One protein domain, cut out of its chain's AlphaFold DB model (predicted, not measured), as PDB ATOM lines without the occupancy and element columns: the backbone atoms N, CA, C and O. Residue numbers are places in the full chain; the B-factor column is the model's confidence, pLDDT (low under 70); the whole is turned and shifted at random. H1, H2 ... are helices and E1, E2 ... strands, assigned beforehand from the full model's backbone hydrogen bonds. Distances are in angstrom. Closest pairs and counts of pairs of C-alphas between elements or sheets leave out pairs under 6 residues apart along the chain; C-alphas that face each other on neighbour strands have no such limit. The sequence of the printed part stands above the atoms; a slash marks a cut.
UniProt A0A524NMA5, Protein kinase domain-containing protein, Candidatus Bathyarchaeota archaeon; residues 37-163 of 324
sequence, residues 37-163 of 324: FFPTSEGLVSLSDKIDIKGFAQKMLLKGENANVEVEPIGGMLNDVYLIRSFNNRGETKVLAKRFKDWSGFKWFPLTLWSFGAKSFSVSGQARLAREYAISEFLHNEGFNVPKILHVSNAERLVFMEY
ATOM      1  N   PHE A  37     -19.975  36.686 -55.823       90.81
ATOM      2  CA  PHE A  37     -19.402  37.920 -55.300       90.81
ATOM      3  C   PHE A  37     -20.123  39.152 -55.838       90.81
ATOM      4  O   PHE A  37     -20.499  39.207 -57.008       90.81
ATOM      5  N   PHE A  38     -20.260  40.150 -54.974       89.38
ATOM      6  CA  PHE A  38     -20.675  41.505 -55.294       89.38
ATOM      7  C   PHE A  38     -19.429  42.374 -55.508       89.38
ATOM      8  O   PHE A  38     -18.617  42.464 -54.582       89.38
ATOM      9  N   PRO A  39     -19.236  43.011 -56.675       93.12
ATOM     10  CA  PRO A  39     -18.295  44.121 -56.782       93.12
ATOM     11  C   PRO A  39     -18.728  45.308 -55.913       93.12
ATOM     12  O   PRO A  39     -19.898  45.684 -55.896       93.12
ATOM     13  N   THR A  40     -17.787  45.881 -55.172       92.75
ATOM     14  CA  THR A  40     -17.945  47.136 -54.429       92.75
ATOM     15  C   THR A  40     -16.718  48.012 -54.668       92.75
ATOM     16  O   THR A  40     -15.702  47.547 -55.198       92.75
ATOM     17  N   SER A  41     -16.763  49.278 -54.250       90.75
ATOM     18  CA  SER A  41     -15.618  50.184 -54.405       90.75
ATOM     19  C   SER A  41     -14.382  49.758 -53.603       90.75
ATOM     20  O   SER A  41     -13.279  50.196 -53.916       90.75
ATOM     21  N   GLU A  42     -14.555  48.908 -52.585       88.62
ATOM     22  CA  GLU A  42     -13.480  48.376 -51.734       88.62
ATOM     23  C   GLU A  42     -13.073  46.935 -52.112       88.62
ATOM     24  O   GLU A  42     -12.198  46.347 -51.471       88.62
ATOM     25  N   GLY A  43     -13.681  46.351 -53.153       90.94
ATOM     26  CA  GLY A  43     -13.331  45.033 -53.683       90.94
ATOM     27  C   GLY A  43     -14.513  44.072 -53.810       90.94
ATOM     28  O   GLY A  43     -15.672  44.465 -53.859       90.94
ATOM     29  N   LEU A  44     -14.217  42.775 -53.914       93.00
ATOM     30  CA  LEU A  44     -15.238  41.734 -54.048       93.00
ATOM     31  C   LEU A  44     -15.727  41.264 -52.674       93.00
ATOM     32  O   LEU A  44     -14.929  40.867 -51.823       93.00
ATOM     33  N   VAL A  45     -17.047  41.226 -52.490       92.69
ATOM     34  CA  VAL A  45     -17.695  40.755 -51.258       92.69
ATOM     35  C   VAL A  45     -18.509  39.497 -51.533       92.69
ATOM     36  O   VAL A  45     -19.332  39.471 -52.439       92.69
ATOM     37  N   SER A  46     -18.293  38.438 -50.750       91.62
ATOM     38  CA  SER A  46     -19.033  37.177 -50.895       91.62
ATOM     39  C   SER A  46     -20.516  37.341 -50.541       91.62
ATOM     40  O   SER A  46     -20.854  37.967 -49.539       91.62
ATOM     41  N   LEU A  47     -21.407  36.683 -51.280       89.38
ATOM     42  CA  LEU A  47     -22.839  36.602 -50.969       89.38
ATOM     43  C   LEU A  47     -23.110  35.921 -49.614       89.38
ATOM     44  O   LEU A  47     -24.134  36.180 -48.979       89.38
ATOM     45  N   SER A  48     -22.187  35.066 -49.162       87.75
ATOM     46  CA  SER A  48     -22.225  34.428 -47.842       87.75
ATOM     47  C   SER A  48     -21.732  35.326 -46.701       87.75
ATOM     48  O   SER A  48     -21.685  34.855 -45.563       87.75
ATOM     49  N   ASP A  49     -21.259  36.543 -46.988       90.06
ATOM     50  CA  ASP A  49     -20.752  37.463 -45.972       90.06
ATOM     51  C   ASP A  49     -21.865  37.835 -44.980       90.06
ATOM     52  O   ASP A  49     -23.033  38.010 -45.342       90.06
ATOM     53  N   LYS A  50     -21.490  37.882 -43.700       91.69
ATOM     54  CA  LYS A  50     -22.394  38.135 -42.571       91.69
ATOM     55  C   LYS A  50     -21.888  39.275 -41.700       91.69
ATOM     56  O   LYS A  50     -22.107  39.266 -40.492       91.69
ATOM     57  N   ILE A  51     -21.133  40.209 -42.277       92.25
ATOM     58  CA  ILE A  51     -20.631  41.328 -41.494       92.25
ATOM     59  C   ILE A  51     -21.818  42.158 -40.998       92.25
ATOM     60  O   ILE A  51     -22.742  42.470 -41.757       92.25
ATOM     61  N   ASP A  52     -21.803  42.486 -39.715       92.00
ATOM     62  CA  ASP A  52     -22.722  43.437 -39.113       92.00
ATOM     63  C   ASP A  52     -22.072  44.830 -39.062       92.00
ATOM     64  O   ASP A  52     -20.945  45.041 -39.511       92.00
ATOM     65  N   ILE A  53     -22.789  45.819 -38.525       89.75
ATOM     66  CA  ILE A  53     -22.303  47.207 -38.454       89.75
ATOM     67  C   ILE A  53     -21.012  47.307 -37.630       89.75
ATOM     68  O   ILE A  53     -20.068  47.993 -38.026       89.75
ATOM     69  N   LYS A  54     -20.952  46.596 -36.497       86.75
ATOM     70  CA  LYS A  54     -19.786  46.597 -35.609       86.75
ATOM     71  C   LYS A  54     -18.579  45.952 -36.288       86.75
ATOM     72  O   LYS A  54     -17.493  46.527 -36.280       86.75
ATOM     73  N   GLY A  55     -18.778  44.788 -36.898       87.94
ATOM     74  CA  GLY A  55     -17.765  44.067 -37.651       87.94
ATOM     75  C   GLY A  55     -17.248  44.888 -38.825       87.94
ATOM     76  O   GLY A  55     -16.040  44.926 -39.043       87.94
ATOM     77  N   PHE A  56     -18.124  45.608 -39.534       90.56
ATOM     78  CA  PHE A  56     -17.720  46.495 -40.624       90.56
ATOM     79  C   PHE A  56     -16.814  47.610 -40.107       90.56
ATOM     80  O   PHE A  56     -15.711  47.787 -40.623       90.56
ATOM     81  N   ALA A  57     -17.218  48.306 -39.041       85.88
ATOM     82  CA  ALA A  57     -16.402  49.365 -38.461       85.88
ATOM     83  C   ALA A  57     -15.025  48.859 -37.990       85.88
ATOM     84  O   ALA A  57     -14.002  49.482 -38.269       85.88
ATOM     85  N   GLN A  58     -14.973  47.690 -37.345       82.75
ATOM     86  CA  GLN A  58     -13.720  47.068 -36.904       82.75
ATOM     87  C   GLN A  58     -12.818  46.644 -38.063       82.75
ATOM     88  O   GLN A  58     -11.609  46.870 -38.030       82.75
ATOM     89  N   LYS A  59     -13.389  46.028 -39.096       83.19
ATOM     90  CA  LYS A  59     -12.616  45.445 -40.193       83.19
ATOM     91  C   LYS A  59     -12.161  46.500 -41.202       83.19
ATOM     92  O   LYS A  59     -11.032  46.432 -41.677       83.19
ATOM     93  N   MET A  60     -13.035  47.445 -41.544       79.88
ATOM     94  CA  MET A  60     -12.843  48.363 -42.674       79.88
ATOM     95  C   MET A  60     -12.376  49.757 -42.252       79.88
ATOM     96  O   MET A  60     -11.569  50.355 -42.963       79.88
ATOM     97  N   LEU A  61     -12.835  50.265 -41.101       78.19
ATOM     98  CA  LEU A  61     -12.507  51.624 -40.646       78.19
ATOM     99  C   LEU A  61     -11.326  51.646 -39.677       78.19
ATOM    100  O   LEU A  61     -10.469  52.519 -39.782       78.19
ATOM    101  N   LEU A  62     -11.255  50.674 -38.763       72.00
ATOM    102  CA  LEU A  62     -10.208  50.646 -37.744       72.00
ATOM    103  C   LEU A  62      -8.866  50.133 -38.276       72.00
ATOM    104  O   LEU A  62      -7.838  50.607 -37.818       72.00
ATOM    105  N   LYS A  63      -8.839  49.187 -39.230       66.81
ATOM    106  CA  LYS A  63      -7.609  48.606 -39.832       66.81
ATOM    107  C   LYS A  63      -6.481  48.257 -38.826       66.81
ATOM    108  O   LYS A  63      -5.318  48.195 -39.206       66.81
ATOM    109  N   GLY A  64      -6.816  47.996 -37.557       58.59
ATOM    110  CA  GLY A  64      -5.853  47.724 -36.481       58.59
ATOM    111  C   GLY A  64      -5.284  48.955 -35.749       58.59
ATOM    112  O   GLY A  64      -4.447  48.780 -34.870       58.59
ATOM    113  N   GLU A  65      -5.729  50.172 -36.065       63.94
ATOM    114  CA  GLU A  65      -5.425  51.407 -35.329       63.94
ATOM    115  C   GLU A  65      -6.463  51.657 -34.210       63.94
ATOM    116  O   GLU A  65      -7.631  51.272 -34.318       63.94
ATOM    117  N   ASN A  66      -6.052  52.343 -33.135       59.81
ATOM    118  CA  ASN A  66      -6.956  52.830 -32.084       59.81
ATOM    119  C   ASN A  66      -7.763  54.032 -32.608       59.81
ATOM    120  O   ASN A  66      -7.443  55.175 -32.289       59.81
ATOM    121  N   ALA A  67      -8.783  53.794 -33.432       66.56
ATOM    122  CA  ALA A  67      -9.743  54.827 -33.816       66.56
ATOM    123  C   ALA A  67     -10.995  54.743 -32.924       66.56
ATOM    124  O   ALA A  67     -11.433  53.659 -32.529       66.56
ATOM    125  N   ASN A  68     -11.596  55.890 -32.613       78.75
ATOM    126  CA  ASN A  68     -12.909  55.911 -31.972       78.75
ATOM    127  C   ASN A  68     -13.977  55.790 -33.059       78.75
ATOM    128  O   ASN A  68     -13.928  56.508 -34.062       78.75
ATOM    129  N   VAL A  69     -14.914  54.861 -32.873       84.25
ATOM    130  CA  VAL A  69     -16.054  54.664 -33.773       84.25
ATOM    131  C   VAL A  69     -17.331  55.018 -33.033       84.25
ATOM    132  O   VAL A  69     -17.631  54.436 -31.992       84.25
ATOM    133  N   GLU A  70     -18.108  55.911 -33.624       87.06
ATOM    134  CA  GLU A  70     -19.447  56.267 -33.178       87.06
ATOM    135  C   GLU A  70     -20.464  55.779 -34.211       87.06
ATOM    136  O   GLU A  70     -20.244  55.883 -35.419       87.06
ATOM    137  N   VAL A  71     -21.577  55.219 -33.740       88.69
ATOM    138  CA  VAL A  71     -22.680  54.767 -34.593       88.69
ATOM    139  C   VAL A  71     -23.950  55.445 -34.112       88.69
ATOM    140  O   VAL A  71     -24.442  55.148 -33.025       88.69
ATOM    141  N   GLU A  72     -24.486  56.342 -34.929       88.81
ATOM    142  CA  GLU A  72     -25.691  57.109 -34.624       88.81
ATOM    143  C   GLU A  72     -26.837  56.673 -35.547       88.81
ATOM    144  O   GLU A  72     -26.663  56.647 -36.769       88.81
ATOM    145  N   PRO A  73     -28.027  56.335 -35.020       86.88
ATOM    146  CA  PRO A  73     -29.204  56.175 -35.860       86.88
ATOM    147  C   PRO A  73     -29.633  57.552 -36.377       86.88
ATOM    148  O   PRO A  73     -29.982  58.430 -35.592       86.88
ATOM    149  N   ILE A  74     -29.639  57.735 -37.695       83.44
ATOM    150  CA  ILE A  74     -30.120  58.979 -38.323       83.44
ATOM    151  C   ILE A  74     -31.581  58.874 -38.781       83.44
ATOM    152  O   ILE A  74     -32.180  59.857 -39.207       83.44
ATOM    153  N   GLY A  75     -32.168  57.684 -38.630       65.06
ATOM    154  CA  GLY A  75     -33.561  57.408 -38.952       65.06
ATOM    155  C   GLY A  75     -33.793  57.104 -40.431       65.06
ATOM    156  O   GLY A  75     -32.941  57.296 -41.290       65.06
ATOM    157  N   GLY A  76     -34.974  56.574 -40.717       60.28
ATOM    158  CA  GLY A  76     -35.444  56.230 -42.051       60.28
ATOM    159  C   GLY A  76     -36.873  55.720 -41.931       60.28
ATOM    160  O   GLY A  76     -37.205  55.014 -40.980       60.28
ATOM    161  N   MET A  77     -37.758  56.114 -42.847       51.50
ATOM    162  CA  MET A  77     -39.189  55.815 -42.696       51.50
ATOM    163  C   MET A  77     -39.483  54.309 -42.827       51.50
ATOM    164  O   MET A  77     -40.429  53.804 -42.229       51.50
ATOM    165  N   LEU A  78     -38.664  53.599 -43.614       55.94
ATOM    166  CA  LEU A  78     -38.881  52.203 -44.023       55.94
ATOM    167  C   LEU A  78     -37.654  51.294 -43.815       55.94
ATOM    168  O   LEU A  78     -37.763  50.076 -43.970       55.94
ATOM    169  N   ASN A  79     -36.497  51.873 -43.483       65.62
ATOM    170  CA  ASN A  79     -35.239  51.180 -43.197       65.62
ATOM    171  C   ASN A  79     -34.586  51.791 -41.965       65.62
ATOM    172  O   ASN A  79     -34.741  52.988 -41.721       65.62
ATOM    173  N   ASP A  80     -33.788  50.996 -41.256       81.00
ATOM    174  CA  ASP A  80     -32.903  51.562 -40.244       81.00
ATOM    175  C   ASP A  80     -31.659  52.102 -40.956       81.00
ATOM    176  O   ASP A  80     -30.934  51.340 -41.606       81.00
ATOM    177  N   VAL A  81     -31.418  53.405 -40.844       87.31
ATOM    178  CA  VAL A  81     -30.225  54.053 -41.391       87.31
ATOM    179  C   VAL A  81     -29.349  54.535 -40.242       87.31
ATOM    180  O   VAL A  81     -29.814  55.208 -39.317       87.31
ATOM    181  N   TYR A  82     -28.074  54.177 -40.314       91.12
ATOM    182  CA  TYR A  82     -27.058  54.500 -39.326       91.12
ATOM    183  C   TYR A  82     -25.938  55.295 -39.984       91.12
ATOM    184  O   TYR A  82     -25.475  54.948 -41.072       91.12
ATOM    185  N   LEU A  83     -25.474  56.333 -39.301       92.44
ATOM    186  CA  LEU A  83     -24.243  57.031 -39.624       92.44
ATOM    187  C   LEU A  83     -23.127  56.468 -38.747       92.44
ATOM    188  O   LEU A  83     -23.203  56.512 -37.521       92.44
ATOM    189  N   ILE A  84     -22.092  55.943 -39.387       92.50
ATOM    190  CA  ILE A  84     -20.879  55.468 -38.737       92.50
ATOM    191  C   ILE A  84     -19.825  56.557 -38.913       92.50
ATOM    192  O   ILE A  84     -19.453  56.880 -40.044       92.50
ATOM    193  N   ARG A  85     -19.346  57.119 -37.805       90.19
ATOM    194  CA  ARG A  85     -18.222  58.059 -37.779       90.19
ATOM    195  C   ARG A  85     -17.004  57.350 -37.224       90.19
ATOM    196  O   ARG A  85     -17.087  56.677 -36.201       90.19
ATOM    197  N   SER A  86     -15.874  57.494 -37.897       86.81
ATOM    198  CA  SER A  86     -14.582  57.048 -37.388       86.81
ATOM    199  C   SER A  86     -13.629  58.228 -37.329       86.81
ATOM    200  O   SER A  86     -13.467  58.947 -38.315       86.81
ATOM    201  N   PHE A  87     -13.006  58.410 -36.168       82.94
ATOM    202  CA  PHE A  87     -11.994  59.431 -35.934       82.94
ATOM    203  C   PHE A  87     -10.633  58.759 -35.857       82.94
ATOM    204  O   PHE A  87     -10.344  58.048 -34.893       82.94
ATOM    205  N   ASN A  88      -9.811  58.977 -36.877       74.62
ATOM    206  CA  ASN A  88      -8.427  58.522 -36.906       74.62
ATOM    207  C   ASN A  88      -7.476  59.727 -36.967       74.62
ATOM    208  O   ASN A  88      -7.900  60.875 -37.108       74.62
ATOM    209  N   ASN A  89      -6.168  59.469 -36.911       67.81
ATOM    210  CA  ASN A  89      -5.145  60.521 -36.987       67.81
ATOM    211  C   ASN A  89      -5.169  61.313 -38.314       67.81
ATOM    212  O   ASN A  89      -4.511  62.343 -38.420       67.81
ATOM    213  N   ARG A  90      -5.896  60.832 -39.334       68.81
ATOM    214  CA  ARG A  90      -6.022  61.447 -40.666       68.81
ATOM    215  C   ARG A  90      -7.315  62.255 -40.832       68.81
ATOM    216  O   ARG A  90      -7.474  62.898 -41.865       68.81
ATOM    217  N   GLY A  91      -8.210  62.240 -39.842       78.44
ATOM    218  CA  GLY A  91      -9.460  62.995 -39.839       78.44
ATOM    219  C   GLY A  91     -10.702  62.142 -39.581       78.44
ATOM    220  O   GLY A  91     -10.637  60.992 -39.146       78.44
ATOM    221  N   GLU A  92     -11.862  62.746 -39.836       86.56
ATOM    222  CA  GLU A  92     -13.170  62.107 -39.699       86.56
ATOM    223  C   GLU A  92     -13.550  61.382 -40.999       86.56
ATOM    224  O   GLU A  92     -13.548  61.974 -42.078       86.56
ATOM    225  N   THR A  93     -13.915  60.104 -40.899       87.94
ATOM    226  CA  THR A  93     -14.521  59.333 -41.996       87.94
ATOM    227  C   THR A  93     -15.976  59.026 -41.662       87.94
ATOM    228  O   THR A  93     -16.268  58.543 -40.567       87.94
ATOM    229  N   LYS A  94     -16.885  59.277 -42.611       92.44
ATOM    230  CA  LYS A  94     -18.326  59.024 -42.477       92.44
ATOM    231  C   LYS A  94     -18.773  57.942 -43.450       92.44
ATOM    232  O   LYS A  94     -18.501  58.036 -44.645       92.44
ATOM    233  N   VAL A  95     -19.492  56.950 -42.941       94.50
ATOM    234  CA  VAL A  95     -20.102  55.875 -43.731       94.50
ATOM    235  C   VAL A  95     -21.568  55.750 -43.360       94.50
ATOM    236  O   VAL A  95     -21.924  55.794 -42.183       94.50
ATOM    237  N   LEU A  96     -22.419  55.562 -44.361       94.94
ATOM    238  CA  LEU A  96     -23.827  55.269 -44.159       94.94
ATOM    239  C   LEU A  96     -24.047  53.755 -44.178       94.94
ATOM    240  O   LEU A  96     -23.578  53.077 -45.089       94.94
ATOM    241  N   ALA A  97     -24.789  53.223 -43.213       94.69
ATOM    242  CA  ALA A  97     -25.250  51.839 -43.217       94.69
ATOM    243  C   ALA A  97     -26.781  51.796 -43.249       94.69
ATOM    244  O   ALA A  97     -27.436  52.339 -42.361       94.69
ATOM    245  N   LYS A  98     -27.355  51.131 -44.252       93.94
ATOM    246  CA  LYS A  98     -28.806  50.980 -44.433       93.94
ATOM    247  C   LYS A  98     -29.184  49.510 -44.256       93.94
ATOM    248  O   LYS A  98     -28.654  48.647 -44.957       93.94
ATOM    249  N   ARG A  99     -30.081  49.221 -43.306       92.25
ATOM    250  CA  ARG A  99     -30.608  47.873 -43.034       92.25
ATOM    251  C   ARG A  99     -32.022  47.715 -43.581       92.25
ATOM    252  O   ARG A  99     -32.931  48.444 -43.182       92.25
ATOM    253  N   PHE A 100     -32.226  46.700 -44.414       89.06
ATOM    254  CA  PHE A 100     -33.509  46.405 -45.045       89.06
ATOM    255  C   PHE A 100     -34.289  45.343 -44.268       89.06
ATOM    256  O   PHE A 100     -34.055  44.137 -44.385       89.06
ATOM    257  N   LYS A 101     -35.263  45.797 -43.479       82.31
ATOM    258  CA  LYS A 101     -36.232  44.919 -42.809       82.31
ATOM    259  C   LYS A 101     -37.357  44.525 -43.768       82.31
ATOM    260  O   LYS A 101     -37.688  45.268 -44.694       82.31
ATOM    261  N   ASP A 102     -37.954  43.356 -43.537       77.00
ATOM    262  CA  ASP A 102     -39.186  42.981 -44.233       77.00
ATOM    263  C   ASP A 102     -40.335  43.878 -43.766       77.00
ATOM    264  O   ASP A 102     -40.478  44.170 -42.579       77.00
ATOM    265  N   TRP A 103     -41.182  44.302 -44.699       66.88
ATOM    266  CA  TRP A 103     -42.313  45.191 -44.417       66.88
ATOM    267  C   TRP A 103     -43.535  44.487 -43.818       66.88
ATOM    268  O   TRP A 103     -44.605  45.087 -43.728       66.88
ATOM    269  N   SER A 104     -43.398  43.244 -43.345       55.81
ATOM    270  CA  SER A 104     -44.496  42.463 -42.755       55.81
ATOM    271  C   SER A 104     -45.153  43.118 -41.526       55.81
ATOM    272  O   SER A 104     -46.223  42.680 -41.112       55.81
ATOM    273  N   GLY A 105     -44.556  44.179 -40.964       51.00
ATOM    274  CA  GLY A 105     -45.088  44.944 -39.830       51.00
ATOM    275  C   GLY A 105     -45.585  46.370 -40.123       51.00
ATOM    276  O   GLY A 105     -46.099  47.006 -39.205       51.00
ATOM    277  N   PHE A 106     -45.457  46.907 -41.346       52.62
ATOM    278  CA  PHE A 106     -45.776  48.319 -41.639       52.62
ATOM    279  C   PHE A 106     -47.157  48.479 -42.294       52.62
ATOM    280  O   PHE A 106     -47.397  48.014 -43.405       52.62
ATOM    281  N   LYS A 107     -48.084  49.151 -41.598       45.91
ATOM    282  CA  LYS A 107     -49.525  49.130 -41.913       45.91
ATOM    283  C   LYS A 107     -50.089  50.277 -42.761       45.91
ATOM    284  O   LYS A 107     -51.281  50.227 -43.032       45.91
ATOM    285  N   TRP A 108     -49.334  51.298 -43.178       46.19
ATOM    286  CA  TRP A 108     -50.003  52.497 -43.726       46.19
ATOM    287  C   TRP A 108     -49.487  53.033 -45.064       46.19
ATOM    288  O   TRP A 108     -50.304  53.299 -45.940       46.19
ATOM    289  N   PHE A 109     -48.180  53.152 -45.295       51.12
ATOM    290  CA  PHE A 109     -47.713  53.896 -46.475       51.12
ATOM    291  C   PHE A 109     -47.779  53.127 -47.824       51.12
ATOM    292  O   PHE A 109     -48.210  53.712 -48.816       51.12
ATOM    293  N   PRO A 110     -47.470  51.814 -47.903       53.88
ATOM    294  CA  PRO A 110     -47.552  51.062 -49.168       53.88
ATOM    295  C   PRO A 110     -48.983  50.684 -49.588       53.88
ATOM    296  O   PRO A 110     -49.266  50.538 -50.775       53.88
ATOM    297  N   LEU A 111     -49.904  50.531 -48.632       48.31
ATOM    298  CA  LEU A 111     -51.263  50.029 -48.883       48.31
ATOM    299  C   LEU A 111     -52.091  50.964 -49.765       48.31
ATOM    300  O   LEU A 111     -52.868  50.488 -50.589       48.31
ATOM    301  N   THR A 112     -51.888  52.273 -49.651       49.19
ATOM    302  CA  THR A 112     -52.611  53.269 -50.448       49.19
ATOM    303  C   THR A 112     -52.141  53.298 -51.905       49.19
ATOM    304  O   THR A 112     -52.929  53.462 -52.827       49.19
ATOM    305  N   LEU A 113     -50.853  53.052 -52.143       51.16
ATOM    306  CA  LEU A 113     -50.276  52.929 -53.484       51.16
ATOM    307  C   LEU A 113     -50.734  51.648 -54.203       51.16
ATOM    308  O   LEU A 113     -50.975  51.654 -55.415       51.16
ATOM    309  N   TRP A 114     -50.902  50.562 -53.443       45.06
ATOM    310  CA  TRP A 114     -51.397  49.272 -53.927       45.06
ATOM    311  C   TRP A 114     -52.916  49.267 -54.144       45.06
ATOM    312  O   TRP A 114     -53.380  48.718 -55.142       45.06
ATOM    313  N   SER A 115     -53.698  49.900 -53.261       46.81
ATOM    314  CA  SER A 115     -55.168  49.926 -53.341       46.81
ATOM    315  C   SER A 115     -55.693  50.673 -54.569       46.81
ATOM    316  O   SER A 115     -56.776  50.365 -55.063       46.81
ATOM    317  N   PHE A 116     -54.901  51.596 -55.123       50.22
ATOM    318  CA  PHE A 116     -55.198  52.280 -56.381       50.22
ATOM    319  C   PHE A 116     -54.503  51.666 -57.607       50.22
ATOM    320  O   PHE A 116     -54.562  52.263 -58.681       50.22
ATOM    321  N   GLY A 117     -53.855  50.498 -57.506       53.81
ATOM    322  CA  GLY A 117     -53.311  49.764 -58.662       53.81
ATOM    323  C   GLY A 117     -52.299  50.544 -59.513       53.81
ATOM    324  O   GLY A 117     -52.200  50.301 -60.714       53.81
ATOM    325  N   ALA A 118     -51.598  51.520 -58.925       53.34
ATOM    326  CA  ALA A 118     -50.695  52.406 -59.657       53.34
ATOM    327  C   ALA A 118     -49.294  51.800 -59.845       53.34
ATOM    328  O   ALA A 118     -48.692  51.998 -60.898       53.34
ATOM    329  N   LYS A 119     -48.787  51.049 -58.852       57.69
ATOM    330  CA  LYS A 119     -47.482  50.370 -58.907       57.69
ATOM    331  C   LYS A 119     -47.367  49.268 -57.844       57.69
ATOM    332  O   LYS A 119     -47.817  49.450 -56.716       57.69
ATOM    333  N   SER A 120     -46.739  48.141 -58.189       58.34
ATOM    334  CA  SER A 120     -46.359  47.093 -57.230       58.34
ATOM    335  C   SER A 120     -44.980  47.398 -56.638       58.34
ATOM    336  O   SER A 120     -44.002  47.489 -57.381       58.34
ATOM    337  N   PHE A 121     -44.895  47.538 -55.317       58.75
ATOM    338  CA  PHE A 121     -43.640  47.818 -54.608       58.75
ATOM    339  C   PHE A 121     -42.990  46.528 -54.094       58.75
ATOM    340  O   PHE A 121     -43.665  45.521 -53.884       58.75
ATOM    341  N   SER A 122     -41.677  46.539 -53.868       55.66
ATOM    342  CA  SER A 122     -41.015  45.398 -53.231       55.66
ATOM    343  C   SER A 122     -41.230  45.450 -51.718       55.66
ATOM    344  O   SER A 122     -40.830  46.415 -51.081       55.66
ATOM    345  N   VAL A 123     -41.845  44.414 -51.138       66.50
ATOM    346  CA  VAL A 123     -42.145  44.313 -49.687       66.50
ATOM    347  C   VAL A 123     -41.055  43.531 -48.935       66.50
ATOM    348  O   VAL A 123     -40.866  43.697 -47.730       66.50
ATOM    349  N   SER A 124     -40.305  42.685 -49.651       81.81
ATOM    350  CA  SER A 124     -39.184  41.926 -49.090       81.81
ATOM    351  C   SER A 124     -37.960  42.824 -48.926       81.81
ATOM    352  O   SER A 124     -37.515  43.459 -49.889       81.81
ATOM    353  N   GLY A 125     -37.380  42.828 -47.723       84.19
ATOM    354  CA  GLY A 125     -36.150  43.557 -47.427       84.19
ATOM    355  C   GLY A 125     -34.978  43.070 -48.281       84.19
ATOM    356  O   GLY A 125     -34.184  43.873 -48.757       84.19
ATOM    357  N   GLN A 126     -34.914  41.769 -48.569       87.75
ATOM    358  CA  GLN A 126     -33.855  41.206 -49.406       87.75
ATOM    359  C   GLN A 126     -33.971  41.648 -50.870       87.75
ATOM    360  O   GLN A 126     -32.972  42.013 -51.482       87.75
ATOM    361  N   ALA A 127     -35.185  41.685 -51.424       88.81
ATOM    362  CA  ALA A 127     -35.395  42.194 -52.779       88.81
ATOM    363  C   ALA A 127     -35.132  43.708 -52.879       88.81
ATOM    364  O   ALA A 127     -34.588  44.163 -53.881       88.81
ATOM    365  N   ARG A 128     -35.467  44.482 -51.836       90.81
ATOM    366  CA  ARG A 128     -35.137  45.917 -51.738       90.81
ATOM    367  C   ARG A 128     -33.625  46.153 -51.684       90.81
ATOM    368  O   ARG A 128     -33.131  46.968 -52.454       90.81
ATOM    369  N   LEU A 129     -32.888  45.380 -50.879       93.69
ATOM    370  CA  LEU A 129     -31.419  45.409 -50.862       93.69
ATOM    371  C   LEU A 129     -30.829  45.070 -52.238       93.69
ATOM    372  O   LEU A 129     -29.941  45.769 -52.717       93.69
ATOM    373  N   ALA A 130     -31.321  44.007 -52.879       93.19
ATOM    374  CA  ALA A 130     -30.830  43.596 -54.191       93.19
ATOM    375  C   ALA A 130     -31.043  44.692 -55.249       93.19
ATOM    376  O   ALA A 130     -30.156  44.926 -56.067       93.19
ATOM    377  N   ARG A 131     -32.190  45.386 -55.213       93.25
ATOM    378  CA  ARG A 131     -32.481  46.532 -56.090       93.25
ATOM    379  C   ARG A 131     -31.579  47.722 -55.800       93.25
ATOM    380  O   ARG A 131     -30.998  48.249 -56.742       93.25
ATOM    381  N   GLU A 132     -31.437  48.095 -54.526       95.31
ATOM    382  CA  GLU A 132     -30.546  49.177 -54.093       95.31
ATOM    383  C   GLU A 132     -29.135  48.957 -54.643       95.31
ATOM    384  O   GLU A 132     -28.595  49.822 -55.325       95.31
ATOM    385  N   TYR A 133     -28.575  47.769 -54.413       96.12
ATOM    386  CA  TYR A 133     -27.242  47.419 -54.882       96.12
ATOM    387  C   TYR A 133     -27.142  47.433 -56.414       96.12
ATOM    388  O   TYR A 133     -26.307  48.140 -56.973       96.12
ATOM    389  N   ALA A 134     -28.007  46.680 -57.103       95.69
ATOM    390  CA  ALA A 134     -27.890  46.485 -58.545       95.69
ATOM    391  C   ALA A 134     -28.090  47.784 -59.336       95.69
ATOM    392  O   ALA A 134     -27.387  48.019 -60.316       95.69
ATOM    393  N   ILE A 135     -29.043  48.629 -58.925       97.00
ATOM    394  CA  ILE A 135     -29.312  49.898 -59.604       97.00
ATOM    395  C   ILE A 135     -28.268  50.951 -59.233       97.00
ATOM    396  O   ILE A 135     -27.849  51.677 -60.131       97.00
ATOM    397  N   SER A 136     -27.805  51.008 -57.976       96.62
ATOM    398  CA  SER A 136     -26.730  51.933 -57.593       96.62
ATOM    399  C   SER A 136     -25.457  51.656 -58.394       96.62
ATOM    400  O   SER A 136     -24.960  52.547 -59.077       96.62
ATOM    401  N   GLU A 137     -24.984  50.406 -58.414       96.38
ATOM    402  CA  GLU A 137     -23.775  50.037 -59.162       96.38
ATOM    403  C   GLU A 137     -23.949  50.245 -60.671       96.38
ATOM    404  O   GLU A 137     -23.043  50.743 -61.338       96.38
ATOM    405  N   PHE A 138     -25.123  49.920 -61.226       97.31
ATOM    406  CA  PHE A 138     -25.421  50.191 -62.633       97.31
ATOM    407  C   PHE A 138     -25.319  51.691 -62.948       97.31
ATOM    408  O   PHE A 138     -24.586  52.076 -63.851       97.31
ATOM    409  N   LEU A 139     -26.003  52.548 -62.186       97.88
ATOM    410  CA  LEU A 139     -25.971  53.996 -62.405       97.88
ATOM    411  C   LEU A 139     -24.575  54.583 -62.162       97.88
ATOM    412  O   LEU A 139     -24.147  55.457 -62.912       97.88
ATOM    413  N   HIS A 140     -23.838  54.088 -61.167       96.94
ATOM    414  CA  HIS A 140     -22.460  54.506 -60.933       96.94
ATOM    415  C   HIS A 140     -21.573  54.236 -62.156       96.94
ATOM    416  O   HIS A 140     -20.859  55.131 -62.611       96.94
ATOM    417  N   ASN A 141     -21.676  53.034 -62.732       96.38
ATOM    418  CA  ASN A 141     -20.918  52.635 -63.920       96.38
ATOM    419  C   ASN A 141     -21.311  53.430 -65.176       96.38
ATOM    420  O   ASN A 141     -20.451  53.721 -66.002       96.38
ATOM    421  N   GLU A 142     -22.574  53.849 -65.287       97.38
ATOM    422  CA  GLU A 142     -23.046  54.755 -66.347       97.38
ATOM    423  C   GLU A 142     -22.680  56.237 -66.095       97.38
ATOM    424  O   GLU A 142     -23.095  57.130 -66.837       97.38
ATOM    425  N   GLY A 143     -21.896  56.524 -65.049       97.19
ATOM    426  CA  GLY A 143     -21.356  57.853 -64.753       97.19
ATOM    427  C   GLY A 143     -22.306  58.776 -63.987       97.19
ATOM    428  O   GLY A 143     -22.076  59.987 -63.937       97.19
ATOM    429  N   PHE A 144     -23.375  58.243 -63.389       98.25
ATOM    430  CA  PHE A 144     -24.243  59.027 -62.516       98.25
ATOM    431  C   PHE A 144     -23.601  59.238 -61.143       98.25
ATOM    432  O   PHE A 144     -22.926  58.371 -60.586       98.25
ATOM    433  N   ASN A 145     -23.885  60.400 -60.557       98.19
ATOM    434  CA  ASN A 145     -23.523  60.694 -59.178       98.19
ATOM    435  C   ASN A 145     -24.498  59.981 -58.237       98.19
ATOM    436  O   ASN A 145     -25.616  60.446 -57.999       98.19
ATOM    437  N   VAL A 146     -24.054  58.848 -57.714       97.75
ATOM    438  CA  VAL A 146     -24.740  58.048 -56.698       97.75
ATOM    439  C   VAL A 146     -23.728  57.674 -55.607       97.75
ATOM    440  O   VAL A 146     -22.526  57.653 -55.893       97.75
ATOM    441  N   PRO A 147     -24.154  57.424 -54.356       96.81
ATOM    442  CA  PRO A 147     -23.240  57.000 -53.300       96.81
ATOM    443  C   PRO A 147     -22.537  55.692 -53.669       96.81
ATOM    444  O   PRO A 147     -23.189  54.714 -54.040       96.81
ATOM    445  N   LYS A 148     -21.210  55.653 -53.528       96.50
ATOM    446  CA  LYS A 148     -20.446  54.426 -53.774       96.50
ATOM    447  C   LYS A 148     -20.810  53.359 -52.756       96.50
ATOM    448  O   LYS A 148     -20.816  53.633 -51.552       96.50
ATOM    449  N   ILE A 149     -21.058  52.139 -53.224       96.69
ATOM    450  CA  ILE A 149     -21.246  50.996 -52.339       96.69
ATOM    451  C   ILE A 149     -19.875  50.536 -51.848       96.69
ATOM    452  O   ILE A 149     -19.031  50.117 -52.634       96.69
ATOM    453  N   LEU A 150     -19.664  50.600 -50.534       95.44
ATOM    454  CA  LEU A 150     -18.421  50.184 -49.885       95.44
ATOM    455  C   LEU A 150     -18.456  48.688 -49.552       95.44
ATOM    456  O   LEU A 150     -17.480  47.975 -49.768       95.44
ATOM    457  N   HIS A 151     -19.590  48.190 -49.043       95.62
ATOM    458  CA  HIS A 151     -19.766  46.781 -48.666       95.62
ATOM    459  C   HIS A 151     -21.242  46.376 -48.662       95.62
ATOM    460  O   HIS A 151     -22.121  47.199 -48.413       95.62
ATOM    461  N   VAL A 152     -21.523  45.091 -48.877       95.38
ATOM    462  CA  VAL A 152     -22.877  44.520 -48.815       95.38
ATOM    463  C   VAL A 152     -22.864  43.270 -47.946       95.38
ATOM    464  O   VAL A 152     -22.058  42.374 -48.156       95.38
ATOM    465  N   SER A 153     -23.789  43.180 -46.995       94.31
ATOM    466  CA  SER A 153     -24.020  41.971 -46.204       94.31
ATOM    467  C   SER A 153     -25.415  41.451 -46.509       94.31
ATOM    468  O   SER A 153     -26.410  41.908 -45.943       94.31
ATOM    469  N   ASN A 154     -25.508  40.509 -47.449       90.69
ATOM    470  CA  ASN A 154     -26.791  39.956 -47.884       90.69
ATOM    471  C   ASN A 154     -27.503  39.203 -46.746       90.69
ATOM    472  O   ASN A 154     -28.720  39.317 -46.607       90.69
ATOM    473  N   ALA A 155     -26.756  38.486 -45.899       88.25
ATOM    474  CA  ALA A 155     -27.325  37.765 -44.762       88.25
ATOM    475  C   ALA A 155     -27.930  38.710 -43.710       88.25
ATOM    476  O   ALA A 155     -29.027  38.459 -43.219       88.25
ATOM    477  N   GLU A 156     -27.247  39.820 -43.416       91.12
ATOM    478  CA  GLU A 156     -27.712  40.836 -42.458       91.12
ATOM    479  C   GLU A 156     -28.668  41.865 -43.075       91.12
ATOM    480  O   GLU A 156     -29.220  42.717 -42.367       91.12
ATOM    481  N   ARG A 157     -28.860  41.785 -44.397       93.50
ATOM    482  CA  ARG A 157     -29.608  42.728 -45.231       93.50
ATOM    483  C   ARG A 157     -29.114  44.167 -45.064       93.50
ATOM    484  O   ARG A 157     -29.912  45.093 -44.919       93.50
ATOM    485  N   LEU A 158     -27.794  44.335 -45.046       94.94
ATOM    486  CA  LEU A 158     -27.120  45.622 -44.904       94.94
ATOM    487  C   LEU A 158     -26.419  46.017 -46.199       94.94
ATOM    488  O   LEU A 158     -25.812  45.187 -46.875       94.94
ATOM    489  N   VAL A 159     -26.423  47.315 -46.465       95.94
ATOM    490  CA  VAL A 159     -25.519  47.959 -47.413       95.94
ATOM    491  C   VAL A 159     -24.782  49.087 -46.702       95.94
ATOM    492  O   VAL A 159     -25.380  49.831 -45.921       95.94
ATOM    493  N   PHE A 160     -23.484  49.185 -46.957       96.12
ATOM    494  CA  PHE A 160     -22.608  50.243 -46.476       96.12
ATOM    495  C   PHE A 160     -22.199  51.088 -47.672       96.12
ATOM    496  O   PHE A 160     -21.739  50.544 -48.675       96.12
ATOM    497  N   MET A 161     -22.369  52.400 -47.581       96.12
ATOM    498  CA  MET A 161     -22.142  53.318 -48.693       96.12
ATOM    499  C   MET A 161     -21.481  54.620 -48.242       96.12
ATOM    500  O   MET A 161     -21.490  54.970 -47.058       96.12
ATOM    501  N   GLU A 162     -20.899  55.331 -49.202       95.44
ATOM    502  CA  GLU A 162     -20.350  56.671 -49.008       95.44
ATOM    503  C   GLU A 162     -21.393  57.609 -48.379       95.44
ATOM    504  O   GLU A 162     -22.551  57.654 -48.798       95.44
ATOM    505  N   TYR A 163     -20.979  58.384 -47.375       94.62
ATOM    506  CA  TYR A 163     -21.806  59.467 -46.856       94.62
ATOM    507  C   TYR A 163     -21.661  60.715 -47.732       94.62
ATOM    508  O   TYR A 163     -20.565  61.258 -47.880       94.62
TER     509      TYR A 163
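AT A GLANCE: This is residues 37 to 163 of the 324 residues of the protein "Protein kinase domain-containing protein" of Candidatus Bathyarchaeota archaeon (UniProt A0A524NMA5). A twisted sheet of five strands curls round the short helix H1 on one side, while the long helix H3 packs on its other side, over the E7 and E6 end. The small hairpin of E1 and E2 sits beyond the edge strand E6, and H2 sticks out far from the body, on the stretch between E5 and H3. The printed part has 127 residues, with three named helices and seven named strands in the order E1 E2 H1 E3 E4 E5 H2 H3 E6 E7. The large sheet has the order E3, E4, E5, E7, E6, all antiparallel, and the class is mixed, helices and strands. The whole is compact by its radius of gyration of the C-alphas, 16.0 A, yet elongated in outline, 54 by 30 by 28 A.

IN THESE COORDINATES: In the large sheet, E3 is residues 68 to 73, 16.8 A long from first to last C-alpha; E4 is 80 to 88, 25.7 A; E5 is 91 to 99, 26.2 A; E7 is 158 to 162, 13.6 A; and E6 is 149 to 153, 11.3 A. H1 is residues 53 to 61, 11.0 A; H3 is 125 to 141, 24.2 A; H2 is 109 to 115, 10.9 A. E1 is residues 37 to 40 and E2 is 43 to 46. C-alpha 37 is at (-19.402, 37.920, -55.300), C-alpha 125 at (-36.150, 43.557, -47.427) and C-alpha 162 at (-20.350, 56.671, -49.008).

HOW THE PARTS SIT: E3, E4 and E5 form a meander, each strand the antiparallel neighbour of the one before. N 70 and O 85 are 2.9 A apart across the hairpin of E3 and E4, and N 84 and O 95 are 2.8 A apart across that of E4 and E5. N 96 and O 161, 2.9 A apart, are within hydrogen-bond range across the antiparallel neighbours E5 and E7, and N 160 and O 151, 2.8 A apart, are within hydrogen-bond range across the hairpin of E6 and E7. H1 is on the sheet, with C-alphas 61 and 86, its closest to E4, 6.7 A apart. H3 is on the sheet at a height of 9.8 A, over E7 and only just over E6, with 3 C-alphas there; it runs along the strands, at 23 degrees to E7 on the local plane. The closest C-alphas of H3 and E7 are those of Leu 129 and Val 159, 7.3 A. These make three layers, helices on both faces of the sheet. E5, H2 and H3, and E6 form a split strand-helix-strand unit, two strands that run the same way in one sheet with helices between them along the chain and with E7 between them in the sheet, and its crossover is right-handed. In the hairpin of E1 and E2, N 38 and O 45 are 2.8 A apart; the closest C-alphas of E1 and E6 are those of Thr 40 and Ile 149, 5.5 A. H2 is apart from H3 and not on the sheet. In H1 and H3 each O i to N i+4 pair is within hydrogen-bond range; in H2, 2 of 3 are.

THE WHOLE: The two C-alphas farthest apart, those of Asn 89 and Phe 116, are 54.3 A apart. The printed part has no cut, and no link is long. The mean pLDDT of the printed part is 81.7; it is under 70 in residues 63 to 67, 75 to 79, 89 to 90 and 103 to 123, the last of which holds H2.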